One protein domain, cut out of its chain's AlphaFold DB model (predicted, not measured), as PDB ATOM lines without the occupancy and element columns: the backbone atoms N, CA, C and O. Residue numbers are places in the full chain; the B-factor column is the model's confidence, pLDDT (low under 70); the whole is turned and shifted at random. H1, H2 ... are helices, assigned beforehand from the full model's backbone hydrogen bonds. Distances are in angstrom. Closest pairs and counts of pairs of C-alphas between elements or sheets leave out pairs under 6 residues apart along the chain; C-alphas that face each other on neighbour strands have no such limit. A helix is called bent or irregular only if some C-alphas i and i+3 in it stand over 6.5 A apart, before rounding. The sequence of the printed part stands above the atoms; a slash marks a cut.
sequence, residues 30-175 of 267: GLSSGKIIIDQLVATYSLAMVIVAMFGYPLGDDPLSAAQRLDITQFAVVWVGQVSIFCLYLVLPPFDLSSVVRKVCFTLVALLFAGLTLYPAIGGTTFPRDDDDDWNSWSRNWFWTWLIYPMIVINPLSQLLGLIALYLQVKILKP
ATOM      1  N   GLY A  30     112.605 158.127 165.275       55.12
ATOM      2  CA  GLY A  30     113.678 157.148 165.045       55.12
ATOM      3  C   GLY A  30     115.002 157.430 165.776       55.12
ATOM      4  O   GLY A  30     115.850 156.537 165.854       55.12
ATOM      5  N   LEU A  31     115.196 158.614 166.370       63.22
ATOM      6  CA  LEU A  31     116.400 158.952 167.139       63.22
ATOM      7  C   LEU A  31     116.139 158.948 168.651       63.22
ATOM      8  O   LEU A  31     115.399 159.761 169.199       63.22
ATOM      9  N   SER A  32     116.809 158.034 169.357       72.69
ATOM     10  CA  SER A  32     116.809 158.019 170.819       72.69
ATOM     11  C   SER A  32     117.550 159.235 171.367       72.69
ATOM     12  O   SER A  32     118.735 159.403 171.089       72.69
ATOM     13  N   SER A  33     116.899 160.025 172.227       74.44
ATOM     14  CA  SER A  33     117.555 161.130 172.947       74.44
ATOM     15  C   SER A  33     118.822 160.688 173.699       74.44
ATOM     16  O   SER A  33     119.798 161.431 173.739       74.44
ATOM     17  N   GLY A  34     118.845 159.453 174.220       74.31
ATOM     18  CA  GLY A  34     120.027 158.850 174.844       74.31
ATOM     19  C   GLY A  34     121.168 158.582 173.858       74.31
ATOM     20  O   GLY A  34     122.330 158.732 174.219       74.31
ATOM     21  N   LYS A  35     120.860 158.249 172.597       75.81
ATOM     22  CA  LYS A  35     121.880 158.094 171.550       75.81
ATOM     23  C   LYS A  35     122.476 159.441 171.154       75.81
ATOM     24  O   LYS A  35     123.685 159.524 171.026       75.81
ATOM     25  N   ILE A  36     121.659 160.493 171.032       81.69
ATOM     26  CA  ILE A  36     122.143 161.837 170.662       81.69
ATOM     27  C   ILE A  36     123.173 162.344 171.687       81.69
ATOM     28  O   ILE A  36     124.237 162.813 171.298       81.69
ATOM     29  N   ILE A  37     122.906 162.202 172.995       84.75
ATOM     30  CA  ILE A  37     123.888 162.598 174.016       84.75
ATOM     31  C   ILE A  37     125.132 161.692 174.004       84.75
ATOM     32  O   ILE A  37     126.238 162.215 174.072       84.75
ATOM     33  N   ILE A  38     125.003 160.367 173.853       80.31
ATOM     34  CA  ILE A  38     126.178 159.475 173.790       80.31
ATOM     35  C   ILE A  38     127.045 159.776 172.557       80.31
ATOM     36  O   ILE A  38     128.259 159.910 172.697       80.31
ATOM     37  N   ASP A  39     126.445 159.947 171.377       80.88
ATOM     38  CA  ASP A  39     127.146 160.332 170.148       80.88
ATOM     39  C   ASP A  39     127.892 161.664 170.325       80.88
ATOM     40  O   ASP A  39     129.056 161.772 169.939       80.88
ATOM     41  N   GLN A  40     127.254 162.658 170.955       86.88
ATOM     42  CA  GLN A  40     127.873 163.952 171.246       86.88
ATOM     43  C   GLN A  40     129.079 163.814 172.188       86.88
ATOM     44  O   GLN A  40     130.114 164.445 171.954       86.88
ATOM     45  N   LEU A  41     128.983 162.979 173.229       85.81
ATOM     46  CA  LEU A  41     130.096 162.703 174.147       85.81
ATOM     47  C   LEU A  41     131.248 161.990 173.416       85.81
ATOM     48  O   LEU A  41     132.391 162.436 173.499       85.81
ATOM     49  N   VAL A  42     130.956 160.943 172.635       81.94
ATOM     50  CA  VAL A  42     131.961 160.188 171.860       81.94
ATOM     51  C   VAL A  42     132.649 161.073 170.816       81.94
ATOM     52  O   VAL A  42     133.873 161.009 170.679       81.94
ATOM     53  N   ALA A  43     131.908 161.933 170.113       83.56
ATOM     54  CA  ALA A  43     132.477 162.870 169.145       83.56
ATOM     55  C   ALA A  43     133.366 163.926 169.823       83.56
ATOM     56  O   ALA A  43     134.470 164.192 169.350       83.56
ATOM     57  N   THR A  44     132.917 164.483 170.955       85.81
ATOM     58  CA  THR A  44     133.674 165.482 171.736       85.81
ATOM     59  C   THR A  44     134.988 164.899 172.251       85.81
ATOM     60  O   THR A  44     136.049 165.491 172.065       85.81
ATOM     61  N   TYR A  45     134.932 163.692 172.815       83.19
ATOM     62  CA  TYR A  45     136.107 162.968 173.285       83.19
ATOM     63  C   TYR A  45     137.062 162.587 172.138       83.19
ATOM     64  O   TYR A  45     138.274 162.754 172.267       83.19
ATOM     65  N   SER A  46     136.538 162.134 170.993       79.81
ATOM     66  CA  SER A  46     137.368 161.761 169.834       79.81
ATOM     67  C   SER A  46     138.112 162.964 169.244       79.81
ATOM     68  O   SER A  46     139.293 162.848 168.924       79.81
ATOM     69  N   LEU A  47     137.456 164.129 169.155       84.00
ATOM     70  CA  LEU A  47     138.096 165.382 168.748       84.00
ATOM     71  C   LEU A  47     139.205 165.787 169.731       84.00
ATOM     72  O   LEU A  47     140.320 166.082 169.308       84.00
ATOM     73  N   ALA A  48     138.919 165.740 171.036       82.75
ATOM     74  CA  ALA A  48     139.887 166.067 172.079       82.75
ATOM     75  C   ALA A  48     141.135 165.161 172.021       82.75
ATOM     76  O   ALA A  48     142.262 165.652 172.054       82.75
ATOM     77  N   MET A  49     140.946 163.849 171.849       75.81
ATOM     78  CA  MET A  49     142.041 162.882 171.706       75.81
ATOM     79  C   MET A  49     142.906 163.123 170.463       75.81
ATOM     80  O   MET A  49     144.119 162.935 170.526       75.81
ATOM     81  N   VAL A  50     142.317 163.552 169.343       76.44
ATOM     82  CA  VAL A  50     143.085 163.884 168.131       76.44
ATOM     83  C   VAL A  50     143.890 165.170 168.318       76.44
ATOM     84  O   VAL A  50     145.052 165.203 167.927       76.44
ATOM     85  N   ILE A  51     143.345 166.195 168.981       77.56
ATOM     86  CA  ILE A  51     144.114 167.405 169.334       77.56
ATOM     87  C   ILE A  51     145.324 167.025 170.210       77.56
ATOM     88  O   ILE A  51     146.460 167.373 169.881       77.56
ATOM     89  N   VAL A  52     145.107 166.225 171.259       74.44
ATOM     90  CA  VAL A  52     146.177 165.709 172.132       74.44
ATOM     91  C   VAL A  52     147.246 164.942 171.348       74.44
ATOM     92  O   VAL A  52     148.437 165.197 171.525       74.44
ATOM     93  N   ALA A  53     146.841 164.018 170.472       69.31
ATOM     94  CA  ALA A  53     147.772 163.186 169.714       69.31
ATOM     95  C   ALA A  53     148.623 163.990 168.713       69.31
ATOM     96  O   ALA A  53     149.776 163.633 168.477       69.31
ATOM     97  N   MET A  54     148.072 165.066 168.138       69.12
ATOM     98  CA  MET A  54     148.736 165.846 167.085       69.12
ATOM     99  C   MET A  54     149.652 166.957 167.602       69.12
ATOM    100  O   MET A  54     150.648 167.255 166.950       69.12
ATOM    101  N   PHE A  55     149.325 167.572 168.741       66.25
ATOM    102  CA  PHE A  55     150.046 168.742 169.267       66.25
ATOM    103  C   PHE A  55     150.770 168.473 170.597       66.25
ATOM    104  O   PHE A  55     151.679 169.212 170.991       66.25
ATOM    105  N   GLY A  56     150.353 167.429 171.316       57.06
ATOM    106  CA  GLY A  56     150.857 167.140 172.650       57.06
ATOM    107  C   GLY A  56     152.211 166.427 172.669       57.06
ATOM    108  O   GLY A  56     153.061 166.745 173.500       57.06
ATOM    109  N   TYR A  57     152.464 165.525 171.718       54.62
ATOM    110  CA  TYR A  57     153.792 164.934 171.546       54.62
ATOM    111  C   TYR A  57     154.758 165.921 170.872       54.62
ATOM    112  O   TYR A  57     154.337 166.647 169.972       54.62
ATOM    113  N   PRO A  58     156.049 165.941 171.258       48.50
ATOM    114  CA  PRO A  58     157.086 166.668 170.536       48.50
ATOM    115  C   PRO A  58     157.424 165.932 169.231       48.50
ATOM    116  O   PRO A  58     158.439 165.250 169.103       48.50
ATOM    117  N   LEU A  59     156.544 166.077 168.244       46.16
ATOM    118  CA  LEU A  59     157.017 166.275 166.880       46.16
ATOM    119  C   LEU A  59     157.760 167.622 166.907       46.16
ATOM    120  O   LEU A  59     157.260 168.561 167.530       46.16
ATOM    121  N   GLY A  60     158.968 167.684 166.339       46.94
ATOM    122  CA  GLY A  60     159.761 168.921 166.306       46.94
ATOM    123  C   GLY A  60     159.103 170.006 165.448       46.94
ATOM    124  O   GLY A  60     157.962 169.844 165.021       46.94
ATOM    125  N   ASP A  61     159.835 171.074 165.127       52.09
ATOM    126  CA  ASP A  61     159.333 172.261 164.401       52.09
ATOM    127  C   ASP A  61     158.824 172.014 162.957       52.09
ATOM    128  O   ASP A  61     158.540 172.955 162.211       52.09
ATOM    129  N   ASP A  62     158.672 170.752 162.552       54.53
ATOM    130  CA  ASP A  62     157.998 170.350 161.326       54.53
ATOM    131  C   ASP A  62     156.522 170.806 161.339       54.53
ATOM    132  O   ASP A  62     155.738 170.411 162.211       54.53
ATOM    133  N   PRO A  63     156.073 171.587 160.339       58.78
ATOM    134  CA  PRO A  63     154.675 171.984 160.241       58.78
ATOM    135  C   PRO A  63     153.786 170.753 160.033       58.78
ATOM    136  O   PRO A  63     154.103 169.905 159.195       58.78
ATOM    137  N   LEU A  64     152.635 170.694 160.730       66.38
ATOM    138  CA  LEU A  64     151.688 169.564 160.682       66.38
ATOM    139  C   LEU A  64     151.580 168.968 159.274       66.38
ATOM    140  O   LEU A  64     151.256 169.673 158.309       66.38
ATOM    141  N   SER A  65     151.794 167.661 159.144       69.12
ATOM    142  CA  SER A  65     151.689 167.007 157.843       69.12
ATOM    143  C   SER A  65     150.258 167.099 157.294       69.12
ATOM    144  O   SER A  65     149.273 167.225 158.031       69.12
ATOM    145  N   ALA A  66     150.117 167.016 155.968       67.25
ATOM    146  CA  ALA A  66     148.809 167.108 155.317       67.25
ATOM    147  C   ALA A  66     147.814 166.035 155.809       67.25
ATOM    148  O   ALA A  66     146.620 166.313 155.900       67.25
ATOM    149  N   ALA A  67     148.308 164.848 156.185       66.06
ATOM    150  CA  ALA A  67     147.499 163.789 156.785       66.06
ATOM    151  C   ALA A  67     146.894 164.231 158.130       66.06
ATOM    152  O   ALA A  67     145.678 164.170 158.297       66.06
ATOM    153  N   GLN A  68     147.721 164.768 159.034       69.50
ATOM    154  CA  GLN A  68     147.311 165.197 160.377       69.50
ATOM    155  C   GLN A  68     146.299 166.349 160.340       69.50
ATOM    156  O   GLN A  68     145.330 166.348 161.099       69.50
ATOM    157  N   ARG A  69     146.476 167.308 159.417       71.31
ATOM    158  CA  ARG A  69     145.479 168.368 159.179       71.31
ATOM    159  C   ARG A  69     144.131 167.786 158.749       71.31
ATOM    160  O   ARG A  69     143.108 168.187 159.293       71.31
ATOM    161  N   LEU A  70     144.136 166.825 157.822       73.25
ATOM    162  CA  LEU A  70     142.920 166.154 157.352       73.25
ATOM    163  C   LEU A  70     142.218 165.417 158.505       73.25
ATOM    164  O   LEU A  70     141.003 165.538 158.634       73.25
ATOM    165  N   ASP A  71     142.966 164.733 159.374       71.94
ATOM    166  CA  ASP A  71     142.412 164.041 160.547       71.94
ATOM    167  C   ASP A  71     141.701 165.011 161.504       71.94
ATOM    168  O   ASP A  71     140.534 164.797 161.841       71.94
ATOM    169  N   ILE A  72     142.345 166.125 161.876       74.94
ATOM    170  CA  ILE A  72     141.725 167.164 162.718       74.94
ATOM    171  C   ILE A  72     140.464 167.724 162.043       74.94
ATOM    172  O   ILE A  72     139.409 167.784 162.676       74.94
ATOM    173  N   THR A  73     140.539 168.100 160.759       77.44
ATOM    174  CA  THR A  73     139.390 168.632 160.006       77.44
ATOM    175  C   THR A  73     138.224 167.646 159.990       77.44
ATOM    176  O   THR A  73     137.080 168.034 160.215       77.44
ATOM    177  N   GLN A  74     138.501 166.366 159.771       76.88
ATOM    178  CA  GLN A  74     137.498 165.313 159.726       76.88
ATOM    179  C   GLN A  74     136.809 165.127 161.087       76.88
ATOM    180  O   GLN A  74     135.579 165.139 161.146       76.88
ATOM    181  N   PHE A  75     137.561 165.009 162.187       77.81
ATOM    182  CA  PHE A  75     136.963 164.900 163.525       77.81
ATOM    183  C   PHE A  75     136.218 166.174 163.944       77.81
ATOM    184  O   PHE A  75     135.171 166.076 164.588       77.81
ATOM    185  N   ALA A  76     136.675 167.354 163.516       82.19
ATOM    186  CA  ALA A  76     135.957 168.610 163.719       82.19
ATOM    187  C   ALA A  76     134.622 168.645 162.952       82.19
ATOM    188  O   ALA A  76     133.600 168.994 163.537       82.19
ATOM    189  N   VAL A  77     134.585 168.219 161.682       78.19
ATOM    190  CA  VAL A  77     133.341 168.113 160.890       78.19
ATOM    191  C   VAL A  77     132.351 167.139 161.535       78.19
ATOM    192  O   VAL A  77     131.164 167.449 161.646       78.19
ATOM    193  N   VAL A  78     132.831 165.989 162.018       79.62
ATOM    194  CA  VAL A  78     132.012 165.015 162.761       79.62
ATOM    195  C   VAL A  78     131.423 165.631 164.031       79.62
ATOM    196  O   VAL A  78     130.226 165.488 164.288       79.62
ATOM    197  N   TRP A  79     132.244 166.342 164.803       84.81
ATOM    198  CA  TRP A  79     131.817 167.010 166.027       84.81
ATOM    199  C   TRP A  79     130.787 168.115 165.757       84.81
ATOM    200  O   TRP A  79     129.735 168.119 166.389       84.81
ATOM    201  N   VAL A  80     131.014 168.982 164.763       81.75
ATOM    202  CA  VAL A  80     130.048 170.014 164.336       81.75
ATOM    203  C   VAL A  80     128.728 169.388 163.870       81.75
ATOM    204  O   VAL A  80     127.655 169.900 164.197       81.75
ATOM    205  N   GLY A  81     128.780 168.257 163.159       78.44
ATOM    206  CA  GLY A  81     127.588 167.509 162.757       78.44
ATOM    207  C   GLY A  81     126.768 167.020 163.956       78.44
ATOM    208  O   GLY A  81     125.550 167.203 163.983       78.44
ATOM    209  N   GLN A  82     127.425 166.467 164.979       82.12
ATOM    210  CA  GLN A  82     126.753 166.017 166.203       82.12
ATOM    211  C   GLN A  82     126.226 167.178 167.055       82.12
ATOM    212  O   GLN A  82     125.075 167.127 167.492       82.12
ATOM    213  N   VAL A  83     126.990 168.269 167.185       84.44
ATOM    214  CA  VAL A  83     126.532 169.502 167.848       84.44
ATOM    215  C   VAL A  83     125.271 170.027 167.163       84.44
ATOM    216  O   VAL A  83     124.309 170.369 167.842       84.44
ATOM    217  N   SER A  84     125.223 170.009 165.829       83.12
ATOM    218  CA  SER A  84     124.049 170.443 165.059       83.12
ATOM    219  C   SER A  84     122.805 169.594 165.363       83.12
ATOM    220  O   SER A  84     121.727 170.145 165.592       83.12
ATOM    221  N   ILE A  85     122.947 168.264 165.435       80.50
ATOM    222  CA  ILE A  85     121.850 167.345 165.798       80.50
ATOM    223  C   ILE A  85     121.424 167.550 167.260       80.50
ATOM    224  O   ILE A  85     120.227 167.559 167.561       80.50
ATOM    225  N   PHE A  86     122.376 167.761 168.173       83.56
ATOM    226  CA  PHE A  86     122.104 168.028 169.585       83.56
ATOM    227  C   PHE A  86     121.371 169.363 169.785       83.56
ATOM    228  O   PHE A  86     120.348 169.404 170.469       83.56
ATOM    229  N   CYS A  87     121.812 170.438 169.127       84.06
ATOM    230  CA  CYS A  87     121.126 171.731 169.114       84.06
ATOM    231  C   CYS A  87     119.709 171.615 168.537       84.06
ATOM    232  O   CYS A  87     118.769 172.140 169.131       84.06
ATOM    233  N   LEU A  88     119.521 170.874 167.439       80.94
ATOM    234  CA  LEU A  88     118.194 170.634 166.868       80.94
ATOM    235  C   LEU A  88     117.288 169.863 167.845       80.94
ATOM    236  O   LEU A  88     116.143 170.260 168.059       80.94
ATOM    237  N   TYR A  89     117.811 168.840 168.533       82.19
ATOM    238  CA  TYR A  89     117.097 168.168 169.626       82.19
ATOM    239  C   TYR A  89     116.701 169.135 170.751       82.19
ATOM    240  O   TYR A  89     115.585 169.024 171.264       82.19
ATOM    241  N   LEU A  90     117.555 170.095 171.128       84.31
ATOM    242  CA  LEU A  90     117.230 171.103 172.145       84.31
ATOM    243  C   LEU A  90     116.134 172.078 171.687       84.31
ATOM    244  O   LEU A  90     115.225 172.336 172.478       84.31
ATOM    245  N   VAL A  91     116.169 172.544 170.435       83.19
ATOM    246  CA  VAL A  91     115.219 173.525 169.871       83.19
ATOM    247  C   VAL A  91     113.806 172.959 169.673       83.19
ATOM    248  O   VAL A  91     112.834 173.694 169.839       83.19
ATOM    249  N   LEU A  92     113.658 171.667 169.359       78.94
ATOM    250  CA  LEU A  92     112.333 171.057 169.162       78.94
ATOM    251  C   LEU A  92     111.438 171.174 170.417       78.94
ATOM    252  O   LEU A  92     111.928 170.995 171.534       78.94
ATOM    253  N   PRO A  93     110.127 171.442 170.286       70.62
ATOM    254  CA  PRO A  93     109.267 171.696 171.441       70.62
ATOM    255  C   PRO A  93     109.210 170.483 172.394       70.62
ATOM    256  O   PRO A  93     109.046 169.346 171.948       70.62
ATOM    257  N   PRO A  94     109.369 170.675 173.717       72.56
ATOM    258  CA  PRO A  94     109.245 169.591 174.683       72.56
ATOM    259  C   PRO A  94     107.771 169.209 174.876       72.56
ATOM    260  O   PRO A  94     106.954 170.050 175.231       72.56
ATOM    261  N   PHE A  95     107.446 167.928 174.699       67.25
ATOM    262  CA  PHE A  95     106.084 167.416 174.907       67.25
ATOM    263  C   PHE A  95     105.678 167.315 176.390       67.25
ATOM    264  O   PHE A  95     104.501 167.444 176.700       67.25
ATOM    265  N   ASP A  96     106.645 167.137 177.304       77.56
ATOM    266  CA  ASP A  96     106.422 166.936 178.744       77.56
ATOM    267  C   ASP A  96     107.485 167.643 179.598       77.56
ATOM    268  O   ASP A  96     108.640 167.790 179.176       77.56
ATOM    269  N   LEU A  97     107.156 167.939 180.862       78.62
ATOM    270  CA  LEU A  97     108.096 168.460 181.872       78.62
ATOM    271  C   LEU A  97     109.342 167.565 182.037       78.62
ATOM    272  O   LEU A  97     110.463 168.058 182.132       78.62
ATOM    273  N   SER A  98     109.160 166.241 181.983       80.38
ATOM    274  CA  SER A  98     110.258 165.259 182.004       80.38
ATOM    275  C   SER A  98     111.229 165.440 180.825       80.38
ATOM    276  O   SER A  98     112.445 165.303 180.977       80.38
ATOM    277  N   SER A  99     110.719 165.835 179.651       77.94
ATOM    278  CA  SER A  99     111.548 166.137 178.479       77.94
ATOM    279  C   SER A  99     112.372 167.414 178.682       77.94
ATOM    280  O   SER A  99     113.542 167.440 178.300       77.94
ATOM    281  N   VAL A 100     111.810 168.438 179.341       82.12
ATOM    282  CA  VAL A 100     112.539 169.668 179.716       82.12
ATOM    283  C   VAL A 100     113.693 169.344 180.664       82.12
ATOM    284  O   VAL A 100     114.838 169.680 180.364       82.12
ATOM    285  N   VAL A 101     113.422 168.623 181.759       84.25
ATOM    286  CA  VAL A 101     114.455 168.218 182.729       84.25
ATOM    287  C   VAL A 101     115.551 167.401 182.040       84.25
ATOM    288  O   VAL A 101     116.732 167.706 182.195       84.25
ATOM    289  N   ARG A 102     115.186 166.426 181.197       84.19
ATOM    290  CA  ARG A 102     116.154 165.631 180.424       84.19
ATOM    291  C   ARG A 102     117.026 166.495 179.508       84.19
ATOM    292  O   ARG A 102     118.227 166.255 179.435       84.19
ATOM    293  N   LYS A 103     116.457 167.493 178.821       85.94
ATOM    294  CA  LYS A 103     117.213 168.433 177.974       85.94
ATOM    295  C   LYS A 103     118.210 169.263 178.778       85.94
ATOM    296  O   LYS A 103     119.363 169.369 178.362       85.94
ATOM    297  N   VAL A 104     117.800 169.791 179.932       87.31
ATOM    298  CA  VAL A 104     118.692 170.531 180.841       87.31
ATOM    299  C   VAL A 104     119.822 169.624 181.330       87.31
ATOM    300  O   VAL A 104     120.988 169.963 181.140       87.31
ATOM    301  N   CYS A 105     119.508 168.434 181.850       87.81
ATOM    302  CA  CYS A 105     120.515 167.471 182.303       87.81
ATOM    303  C   CYS A 105     121.491 167.071 181.186       87.81
ATOM    304  O   CYS A 105     122.697 167.054 181.412       87.81
ATOM    305  N   PHE A 106     121.007 166.790 179.971       90.06
ATOM    306  CA  PHE A 106     121.877 166.443 178.841       90.06
ATOM    307  C   PHE A 106     122.756 167.619 178.407       90.06
ATOM    308  O   PHE A 106     123.914 167.403 178.065       90.06
ATOM    309  N   THR A 107     122.248 168.853 178.463       89.31
ATOM    310  CA  THR A 107     123.038 170.059 178.164       89.31
ATOM    311  C   THR A 107     124.137 170.257 179.205       89.31
ATOM    312  O   THR A 107     125.291 170.455 178.837       89.31
ATOM    313  N   LEU A 108     123.816 170.122 180.495       90.00
ATOM    314  CA  LEU A 108     124.798 170.195 181.581       90.00
ATOM    315  C   LEU A 108     125.862 169.097 181.458       90.00
ATOM    316  O   LEU A 108     127.046 169.397 181.552       90.00
ATOM    317  N   VAL A 109     125.467 167.850 181.181       90.00
ATOM    318  CA  VAL A 109     126.403 166.734 180.960       90.00
ATOM    319  C   VAL A 109     127.295 166.986 179.741       90.00
ATOM    320  O   VAL A 109     128.504 166.800 179.840       90.00
ATOM    321  N   ALA A 110     126.739 167.453 178.618       87.81
ATOM    322  CA  ALA A 110     127.515 167.777 177.421       87.81
ATOM    323  C   ALA A 110     128.521 168.914 177.672       87.81
ATOM    324  O   ALA A 110     129.679 168.790 177.280       87.81
ATOM    325  N   LEU A 111     128.109 169.987 178.358       89.19
ATOM    326  CA  LEU A 111     128.975 171.124 178.691       89.19
ATOM    327  C   LEU A 111     130.070 170.747 179.695       89.19
ATOM    328  O   LEU A 111     131.231 171.077 179.471       89.19
ATOM    329  N   LEU A 112     129.729 170.022 180.765       88.56
ATOM    330  CA  LEU A 112     130.702 169.534 181.749       88.56
ATOM    331  C   LEU A 112     131.721 168.600 181.095       88.56
ATOM    332  O   LEU A 112     132.918 168.743 181.322       88.56
ATOM    333  N   PHE A 113     131.269 167.676 180.248       86.50
ATOM    334  CA  PHE A 113     132.157 166.741 179.565       86.50
ATOM    335  C   PHE A 113     133.029 167.427 178.504       86.50
ATOM    336  O   PHE A 113     134.217 167.127 178.412       86.50
ATOM    337  N   ALA A 114     132.483 168.381 177.742       86.75
ATOM    338  CA  ALA A 114     133.263 169.211 176.825       86.75
ATOM    339  C   ALA A 114     134.304 170.052 177.577       86.75
ATOM    340  O   ALA A 114     135.456 170.100 177.157       86.75
ATOM    341  N   GLY A 115     133.946 170.628 178.728       83.69
ATOM    342  CA  GLY A 115     134.895 171.277 179.630       83.69
ATOM    343  C   GLY A 115     135.997 170.317 180.083       83.69
ATOM    344  O   GLY A 115     137.169 170.605 179.899       83.69
ATOM    345  N   LEU A 116     135.651 169.132 180.581       83.62
ATOM    346  CA  LEU A 116     136.626 168.149 181.071       83.62
ATOM    347  C   LEU A 116     137.505 167.506 179.981       83.62
ATOM    348  O   LEU A 116     138.495 166.872 180.330       83.62
ATOM    349  N   THR A 117     137.173 167.642 178.693       82.94
ATOM    350  CA  THR A 117     137.915 166.994 177.588       82.94
ATOM    351  C   THR A 117     138.541 167.982 176.606       82.94
ATOM    352  O   THR A 117     139.732 167.877 176.324       82.94
ATOM    353  N   LEU A 118     137.794 168.971 176.106       82.94
ATOM    354  CA  LEU A 118     138.312 169.963 175.156       82.94
ATOM    355  C   LEU A 118     139.154 171.048 175.835       82.94
ATOM    356  O   LEU A 118     140.143 171.465 175.243       82.94
ATOM    357  N   TYR A 119     138.830 171.486 177.059       81.75
ATOM    358  CA  TYR A 119     139.678 172.458 177.766       81.75
ATOM    359  C   TYR A 119     141.103 171.931 177.993       81.75
ATOM    360  O   TYR A 119     142.033 172.639 177.616       81.75
ATOM    361  N   PRO A 120     141.333 170.710 178.529       75.06
ATOM    362  CA  PRO A 120     142.695 170.207 178.650       75.06
ATOM    363  C   PRO A 120     143.329 169.890 177.289       75.06
ATOM    364  O   PRO A 120     144.512 170.162 177.098       75.06
ATOM    365  N   ALA A 121     142.557 169.388 176.319       75.62
ATOM    366  CA  ALA A 121     143.087 169.128 174.983       75.62
ATOM    367  C   ALA A 121     143.566 170.402 174.271       75.62
ATOM    368  O   ALA A 121     144.590 170.343 173.610       75.62
ATOM    369  N   ILE A 122     142.875 171.539 174.412       75.38
ATOM    370  CA  ILE A 122     143.275 172.824 173.810       75.38
ATOM    371  C   ILE A 122     144.323 173.530 174.680       75.38
ATOM    372  O   ILE A 122     145.337 173.995 174.172       75.38
ATOM    373  N   GLY A 123     144.120 173.583 176.000       67.94
ATOM    374  CA  GLY A 123     145.046 174.235 176.926       67.94
ATOM    375  C   GLY A 123     146.462 173.676 176.801       67.94
ATOM    376  O   GLY A 123     147.412 174.440 176.644       67.94
ATOM    377  N   GLY A 124     146.593 172.345 176.737       63.81
ATOM    378  CA  GLY A 124     147.874 171.651 176.564       63.81
ATOM    379  C   GLY A 124     148.620 171.966 175.263       63.81
ATOM    380  O   GLY A 124     149.785 171.598 175.148       63.81
ATOM    381  N   THR A 125     147.977 172.640 174.303       63.09
ATOM    382  CA  THR A 125     148.575 173.068 173.025       63.09
ATOM    383  C   THR A 125     148.797 174.575 172.941       63.09
ATOM    384  O   THR A 125     149.497 175.029 172.042       63.09
ATOM    385  N   THR A 126     148.182 175.358 173.833       62.41
ATOM    386  CA  THR A 126     148.301 176.827 173.873       62.41
ATOM    387  C   THR A 126     149.202 177.339 174.995       62.41
ATOM    388  O   THR A 126     149.551 178.515 174.988       62.41
ATOM    389  N   PHE A 127     149.573 176.497 175.965       57.41
ATOM    390  CA  PHE A 127     150.640 176.841 176.906       57.41
ATOM    391  C   PHE A 127     151.981 176.933 176.157       57.41
ATOM    392  O   PHE A 127     152.282 176.025 175.377       57.41
ATOM    393  N   PRO A 128     152.782 177.997 176.372       53.56
ATOM    394  CA  PRO A 128     154.091 178.133 175.743       53.56
ATOM    395  C   PRO A 128     154.977 176.911 175.993       53.56
ATOM    396  O   PRO A 128     155.107 176.437 177.123       53.56
ATOM    397  N   ARG A 129     155.602 176.412 174.924       56.12
ATOM    398  CA  ARG A 129     156.803 175.581 175.022       56.12
ATOM    399  C   ARG A 129     157.991 176.528 175.178       56.12
ATOM    400  O   ARG A 129     158.657 176.825 174.194       56.12
ATOM    401  N   ASP A 130     158.210 177.011 176.397       50.91
ATOM    402  CA  ASP A 130     159.523 177.550 176.758       50.91
ATOM    403  C   ASP A 130     160.538 176.384 176.828       50.91
ATOM    404  O   ASP A 130     160.131 175.214 176.903       50.91
ATOM    405  N   ASP A 131     161.827 176.728 176.727       52.22
ATOM    406  CA  ASP A 131     162.949 175.875 176.289       52.22
ATOM    407  C   ASP A 131     163.096 174.492 176.980       52.22
ATOM    408  O   ASP A 131     162.521 174.207 178.032       52.22
ATOM    409  N   ASP A 132     163.909 173.628 176.354       52.09
ATOM    410  CA  ASP A 132     163.972 172.151 176.451       52.09
ATOM    411  C   ASP A 132     163.853 171.463 177.837       52.09
ATOM    412  O   ASP A 132     163.480 170.288 177.898       52.09
ATOM    413  N   ASP A 133     164.098 172.152 178.954       52.97
ATOM    414  CA  ASP A 133     163.972 171.602 180.315       52.97
ATOM    415  C   ASP A 133     162.544 171.676 180.908       52.97
ATOM    416  O   ASP A 133     162.228 170.973 181.880       52.97
ATOM    417  N   ASP A 134     161.629 172.462 180.327       52.75
ATOM    418  CA  ASP A 134     160.314 172.739 180.934       52.75
ATOM    419  C   ASP A 134     159.348 171.527 180.939       52.75
ATOM    420  O   ASP A 134     158.247 171.587 181.479       52.75
ATOM    421  N   TRP A 135     159.727 170.355 180.402       52.06
ATOM    422  CA  TRP A 135     158.908 169.134 180.560       52.06
ATOM    423  C   TRP A 135     158.850 168.655 182.022       52.06
ATOM    424  O   TRP A 135     157.899 167.976 182.417       52.06
ATOM    425  N   ASN A 136     159.821 169.070 182.841       51.97
ATOM    426  CA  ASN A 136     159.809 168.879 184.288       51.97
ATOM    427  C   ASN A 136     159.042 169.966 185.059       51.97
ATOM    428  O   ASN A 136     158.945 169.854 186.285       51.97
ATOM    429  N   SER A 137     158.470 170.990 184.405       61.59
ATOM    430  CA  SER A 137     157.659 171.966 185.133       61.59
ATOM    431  C   SER A 137     156.459 171.269 185.764       61.59
ATOM    432  O   SER A 137     155.701 170.529 185.126       61.59
ATOM    433  N   TRP A 138     156.331 171.450 187.081       57.28
ATOM    434  CA  TRP A 138     155.368 170.708 187.889       57.28
ATOM    435  C   TRP A 138     153.947 170.894 187.352       57.28
ATOM    436  O   TRP A 138     153.216 169.919 187.229       57.28
ATOM    437  N   SER A 139     153.601 172.107 186.915       65.38
ATOM    438  CA  SER A 139     152.352 172.438 186.220       65.38
ATOM    439  C   SER A 139     152.110 171.587 184.967       65.38
ATOM    440  O   SER A 139     151.034 170.997 184.843       65.38
ATOM    441  N   ARG A 140     153.087 171.479 184.055       65.25
ATOM    442  CA  ARG A 140     152.946 170.756 182.779       65.25
ATOM    443  C   ARG A 140     152.865 169.247 182.993       65.25
ATOM    444  O   ARG A 140     151.962 168.603 182.456       65.25
ATOM    445  N   ASN A 141     153.724 168.685 183.842       67.38
ATOM    446  CA  ASN A 141     153.686 167.260 184.177       67.38
ATOM    447  C   ASN A 141     152.386 166.874 184.919       67.38
ATOM    448  O   ASN A 141     151.765 165.854 184.615       67.38
ATOM    449  N   TRP A 142     151.911 167.716 185.845       70.38
ATOM    450  CA  TRP A 142     150.654 167.479 186.565       70.38
ATOM    451  C   TRP A 142     149.445 167.574 185.623       70.38
ATOM    452  O   TRP A 142     148.571 166.710 185.661       70.38
ATOM    453  N   PHE A 143     149.430 168.539 184.698       70.12
ATOM    454  CA  PHE A 143     148.412 168.645 183.649       70.12
ATOM    455  C   PHE A 143     148.347 167.382 182.772       70.12
ATOM    456  O   PHE A 143     147.278 166.793 182.595       70.12
ATOM    457  N   TRP A 144     149.495 166.906 182.284       69.06
ATOM    458  CA  TRP A 144     149.574 165.678 181.489       69.06
ATOM    459  C   TRP A 144     149.151 164.429 182.270       69.06
ATOM    460  O   TRP A 144     148.374 163.618 181.762       69.06
ATOM    461  N   THR A 145     149.602 164.297 183.517       71.25
ATOM    462  CA  THR A 145     149.324 163.135 184.377       71.25
ATOM    463  C   THR A 145     147.861 163.060 184.824       71.25
ATOM    464  O   THR A 145     147.304 161.965 184.884       71.25
ATOM    465  N   TRP A 146     147.216 164.193 185.124       71.00
ATOM    466  CA  TRP A 146     145.876 164.215 185.730       71.00
ATOM    467  C   TRP A 146     144.733 164.535 184.768       71.00
ATOM    468  O   TRP A 146     143.589 164.206 185.078       71.00
ATOM    469  N   LEU A 147     145.007 165.137 183.606       70.44
ATOM    470  CA  LEU A 147     143.973 165.455 182.613       70.44
ATOM    471  C   LEU A 147     144.123 164.607 181.347       70.44
ATOM    472  O   LEU A 147     143.148 164.008 180.899       70.44
ATOM    473  N   ILE A 148     145.335 164.482 180.799       69.12
ATOM    474  CA  ILE A 148     145.535 163.819 179.499       69.12
ATOM    475  C   ILE A 148     145.681 162.295 179.620       69.12
ATOM    476  O   ILE A 148     145.031 161.548 178.886       69.12
ATOM    477  N   TYR A 149     146.490 161.804 180.559       70.38
ATOM    478  CA  TYR A 149     146.686 160.363 180.747       70.38
ATOM    479  C   TYR A 149     145.378 159.607 181.075       70.38
ATOM    480  O   TYR A 149     145.121 158.580 180.437       70.38
ATOM    481  N   PRO A 150     144.478 160.104 181.956       70.75
ATOM    482  CA  PRO A 150     143.196 159.450 182.202       70.75
ATOM    483  C   PRO A 150     142.306 159.425 180.960       70.75
ATOM    484  O   PRO A 150     141.633 158.423 180.733       70.75
ATOM    485  N   MET A 151     142.343 160.464 180.113       70.00
ATOM    486  CA  MET A 151     141.636 160.433 178.831       70.00
ATOM    487  C   MET A 151     142.122 159.257 177.979       70.00
ATOM    488  O   MET A 151     141.284 158.465 177.554       70.00
ATOM    489  N   ILE A 152     143.435 159.070 177.798       67.75
ATOM    490  CA  ILE A 152     144.001 157.948 177.020       67.75
ATOM    491  C   ILE A 152     143.558 156.586 177.591       67.75
ATOM    492  O   ILE A 152     143.141 155.709 176.832       67.75
ATOM    493  N   VAL A 153     143.582 156.414 178.916       68.94
ATOM    494  CA  VAL A 153     143.168 155.162 179.586       68.94
ATOM    495  C   VAL A 153     141.662 154.890 179.446       68.94
ATOM    496  O   VAL A 153     141.251 153.736 179.326       68.94
ATOM    497  N   ILE A 154     140.828 155.933 179.411       73.19
ATOM    498  CA  ILE A 154     139.360 155.832 179.311       73.19
ATOM    499  C   ILE A 154     138.886 155.578 177.863       73.19
ATOM    500  O   ILE A 154     137.723 155.243 177.637       73.19
ATOM    501  N   ASN A 155     139.768 155.634 176.864       69.88
ATOM    502  CA  ASN A 155     139.412 155.475 175.448       69.88
ATOM    503  C   ASN A 155     138.568 154.217 175.118       69.88
ATOM    504  O   ASN A 155     137.541 154.359 174.446       69.88
ATOM    505  N   PRO A 156     138.875 153.011 175.648       70.62
ATOM    506  CA  PRO A 156     138.038 151.821 175.443       70.62
ATOM    507  C   PRO A 156     136.614 151.949 176.019       70.62
ATOM    508  O   PRO A 156     135.674 151.371 175.475       70.62
ATOM    509  N   LEU A 157     136.410 152.739 177.082       73.38
ATOM    510  CA  LEU A 157     135.067 153.013 177.616       73.38
ATOM    511  C   LEU A 157     134.237 153.860 176.640       73.38
ATOM    512  O   LEU A 157     133.028 153.653 176.551       73.38
ATOM    513  N   SER A 158     134.860 154.748 175.853       68.44
ATOM    514  CA  SER A 158     134.151 155.493 174.797       68.44
ATOM    515  C   SER A 158     133.609 154.562 173.699       68.44
ATOM    516  O   SER A 158     132.479 154.737 173.238       68.44
ATOM    517  N   GLN A 159     134.352 153.502 173.363       73.88
ATOM    518  CA  GLN A 159     133.929 152.465 172.412       73.88
ATOM    519  C   GLN A 159     132.785 151.617 172.973       73.88
ATOM    520  O   GLN A 159     131.798 151.378 172.274       73.88
ATOM    521  N   LEU A 160     132.860 151.227 174.252       77.12
ATOM    522  CA  LEU A 160     131.759 150.544 174.942       77.12
ATOM    523  C   LEU A 160     130.485 151.401 174.965       77.12
ATOM    524  O   LEU A 160     129.403 150.886 174.687       77.12
ATOM    525  N   LEU A 161     130.596 152.709 175.218       73.12
ATOM    526  CA  LEU A 161     129.462 153.638 175.144       73.12
ATOM    527  C   LEU A 161     128.879 153.724 173.724       73.12
ATOM    528  O   LEU A 161     127.657 153.670 173.574       73.12
ATOM    529  N   GLY A 162     129.716 153.768 172.682       67.00
ATOM    530  CA  GLY A 162     129.269 153.709 171.283       67.00
ATOM    531  C   GLY A 162     128.496 152.424 170.944       67.00
ATOM    532  O   GLY A 162     127.440 152.477 170.309       67.00
ATOM    533  N   LEU A 163     128.957 151.270 171.438       75.25
ATOM    534  CA  LEU A 163     128.252 149.988 171.292       75.25
ATOM    535  C   LEU A 163     126.929 149.955 172.081       75.25
ATOM    536  O   LEU A 163     125.924 149.443 171.581       75.25
ATOM    537  N   ILE A 164     126.886 150.550 173.277       76.56
ATOM    538  CA  ILE A 164     125.655 150.700 174.071       76.56
ATOM    539  C   ILE A 164     124.650 151.614 173.352       76.56
ATOM    540  O   ILE A 164     123.461 151.291 173.307       76.56
ATOM    541  N   ALA A 165     125.095 152.715 172.740       69.88
ATOM    542  CA  ALA A 165     124.242 153.584 171.929       69.88
ATOM    543  C   ALA A 165     123.622 152.840 170.737       69.88
ATOM    544  O   ALA A 165     122.418 152.974 170.499       69.88
ATOM    545  N   LEU A 166     124.403 152.004 170.043       69.44
ATOM    546  CA  LEU A 166     123.900 151.130 168.979       69.44
ATOM    547  C   LEU A 166     122.846 150.150 169.515       69.44
ATOM    548  O   LEU A 166     121.750 150.071 168.960       69.44
ATOM    549  N   TYR A 167     123.128 149.453 170.620       74.75
ATOM    550  CA  TYR A 167     122.178 148.525 171.247       74.75
ATOM    551  C   TYR A 167     120.857 149.213 171.634       74.75
ATOM    552  O   TYR A 167     119.772 148.711 171.323       74.75
ATOM    553  N   LEU A 168     120.931 150.385 172.276       68.56
ATOM    554  CA  LEU A 168     119.754 151.168 172.659       68.56
ATOM    555  C   LEU A 168     118.952 151.620 171.435       68.56
ATOM    556  O   LEU A 168     117.721 151.598 171.472       68.56
ATOM    557  N   GLN A 169     119.625 151.997 170.350       67.69
ATOM    558  CA  GLN A 169     118.957 152.423 169.129       67.69
ATOM    559  C   GLN A 169     118.264 151.264 168.403       67.69
ATOM    560  O   GLN A 169     117.086 151.395 168.075       67.69
ATOM    561  N   VAL A 170     118.925 150.115 168.237       67.00
ATOM    562  CA  VAL A 170     118.309 148.901 167.662       67.00
ATOM    563  C   VAL A 170     117.100 148.453 168.496       67.00
ATOM    564  O   VAL A 170     116.067 148.077 167.945       67.00
ATOM    565  N   LYS A 171     117.176 148.561 169.831       65.94
ATOM    566  CA  LYS A 171     116.053 148.256 170.734       65.94
ATOM    567  C   LYS A 171     114.856 149.201 170.548       65.94
ATOM    568  O   LYS A 171     113.716 148.758 170.691       65.94
ATOM    569  N   ILE A 172     115.105 150.476 170.242       64.38
ATOM    570  CA  ILE A 172     114.075 151.511 170.043       64.38
ATOM    571  C   ILE A 172     113.492 151.477 168.620       64.38
ATOM    572  O   ILE A 172     112.320 151.801 168.454       64.38
ATOM    573  N   LEU A 173     114.241 150.993 167.623       57.16
ATOM    574  CA  LEU A 173     113.780 150.823 166.235       57.16
ATOM    575  C   LEU A 173     112.770 149.674 166.011       57.16
ATOM    576  O   LEU A 173     112.375 149.417 164.871       57.16
ATOM    577  N   LYS A 174     112.312 148.991 167.072       55.22
ATOM    578  CA  LYS A 174     111.167 148.067 166.983       55.22
ATOM    579  C   LYS A 174     109.929 148.790 166.418       55.22
ATOM    580  O   LYS A 174     109.746 149.976 166.686       55.22
ATOM    581  N   PRO A 175     109.080 148.099 165.634       49.59
ATOM    582  CA  PRO A 175     108.282 148.717 164.574       49.59
ATOM    583  C   PRO A 175     107.208 149.674 165.104       49.59
ATOM    584  O   PRO A 175     106.085 149.281 165.420       49.59
TER     585      PRO A 175
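Overview. This is residues 30 to 175 of the 267 residues of an uncharacterized protein of Zymoseptoria tritici ST99CH_1E4 (UniProt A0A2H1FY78). Helix H1 runs through the middle of a long helical bundle, with H2, H3 and the arm H4b lengthwise around it. The bent helix H4 starts with arm H4a slanting from H3, then turns into H4b, which runs back along H1. The printed part has 146 residues with four named helices, H1 to H4 in order, and no named strand: all helix. It is loose, radius of gyration of the C-alphas 18.1 A, and elongated, spanning 60 by 31 by 26 A.

Along the chain. Find C-alpha 138 at (155.368, 170.708, 187.889), where H4 begins; by its hydrogen bonds it is one helix to residue 172, but bent, C-alphas 153 and 156 being 7.4 A apart. Its arms are H4a, residues 138 to 153, and H4b, residues 156 to 172, 24.6 A long and ending at (114.075, 151.511, 170.043). H1 is residues 33 to 56, 33.8 A; H2 residues 66 to 91, 37.2 A; H3 residues 97 to 126, 41.8 A, with a kink of 29 degrees near residue 120.

Arrangement. H4a and H4b stand at a steep tilt of 39 degrees. With residues 34 to 45 alone, H1 touches H4b, closest C-alphas Lys 35 and Ala 165, 5.1 A. H1 and H2 form a hairpin, closest C-alphas Ala 43 and Trp 79, 5.2 A. H1 touches H3 at Ala 48 and Leu 118, closest C-alphas 5.2 A, the same way at 5 degrees, a shallow tilt. H1, H2 and H3 are an up and down bundle, each running against the one before. H3 touches H4a with residues 116 to 124 alone, closest C-alphas Pro 120 and Leu 147, 6.3 A. H2 and H4b are apart. Each O i to N i+4 pair is within hydrogen-bond range in H1, H2 and H4b; H3 has 24 of 26, H4a 9 of 12.

Size, cuts and confidence. The C-alphas farthest apart are those of Asp 133 and Pro 175, 62.2 A. The printed part has no cut, and the link H3 to H4 is long. Mean pLDDT of the printed part is 72.7; look for values under 70 at residues 53 to 68 and 123 to 141, among others.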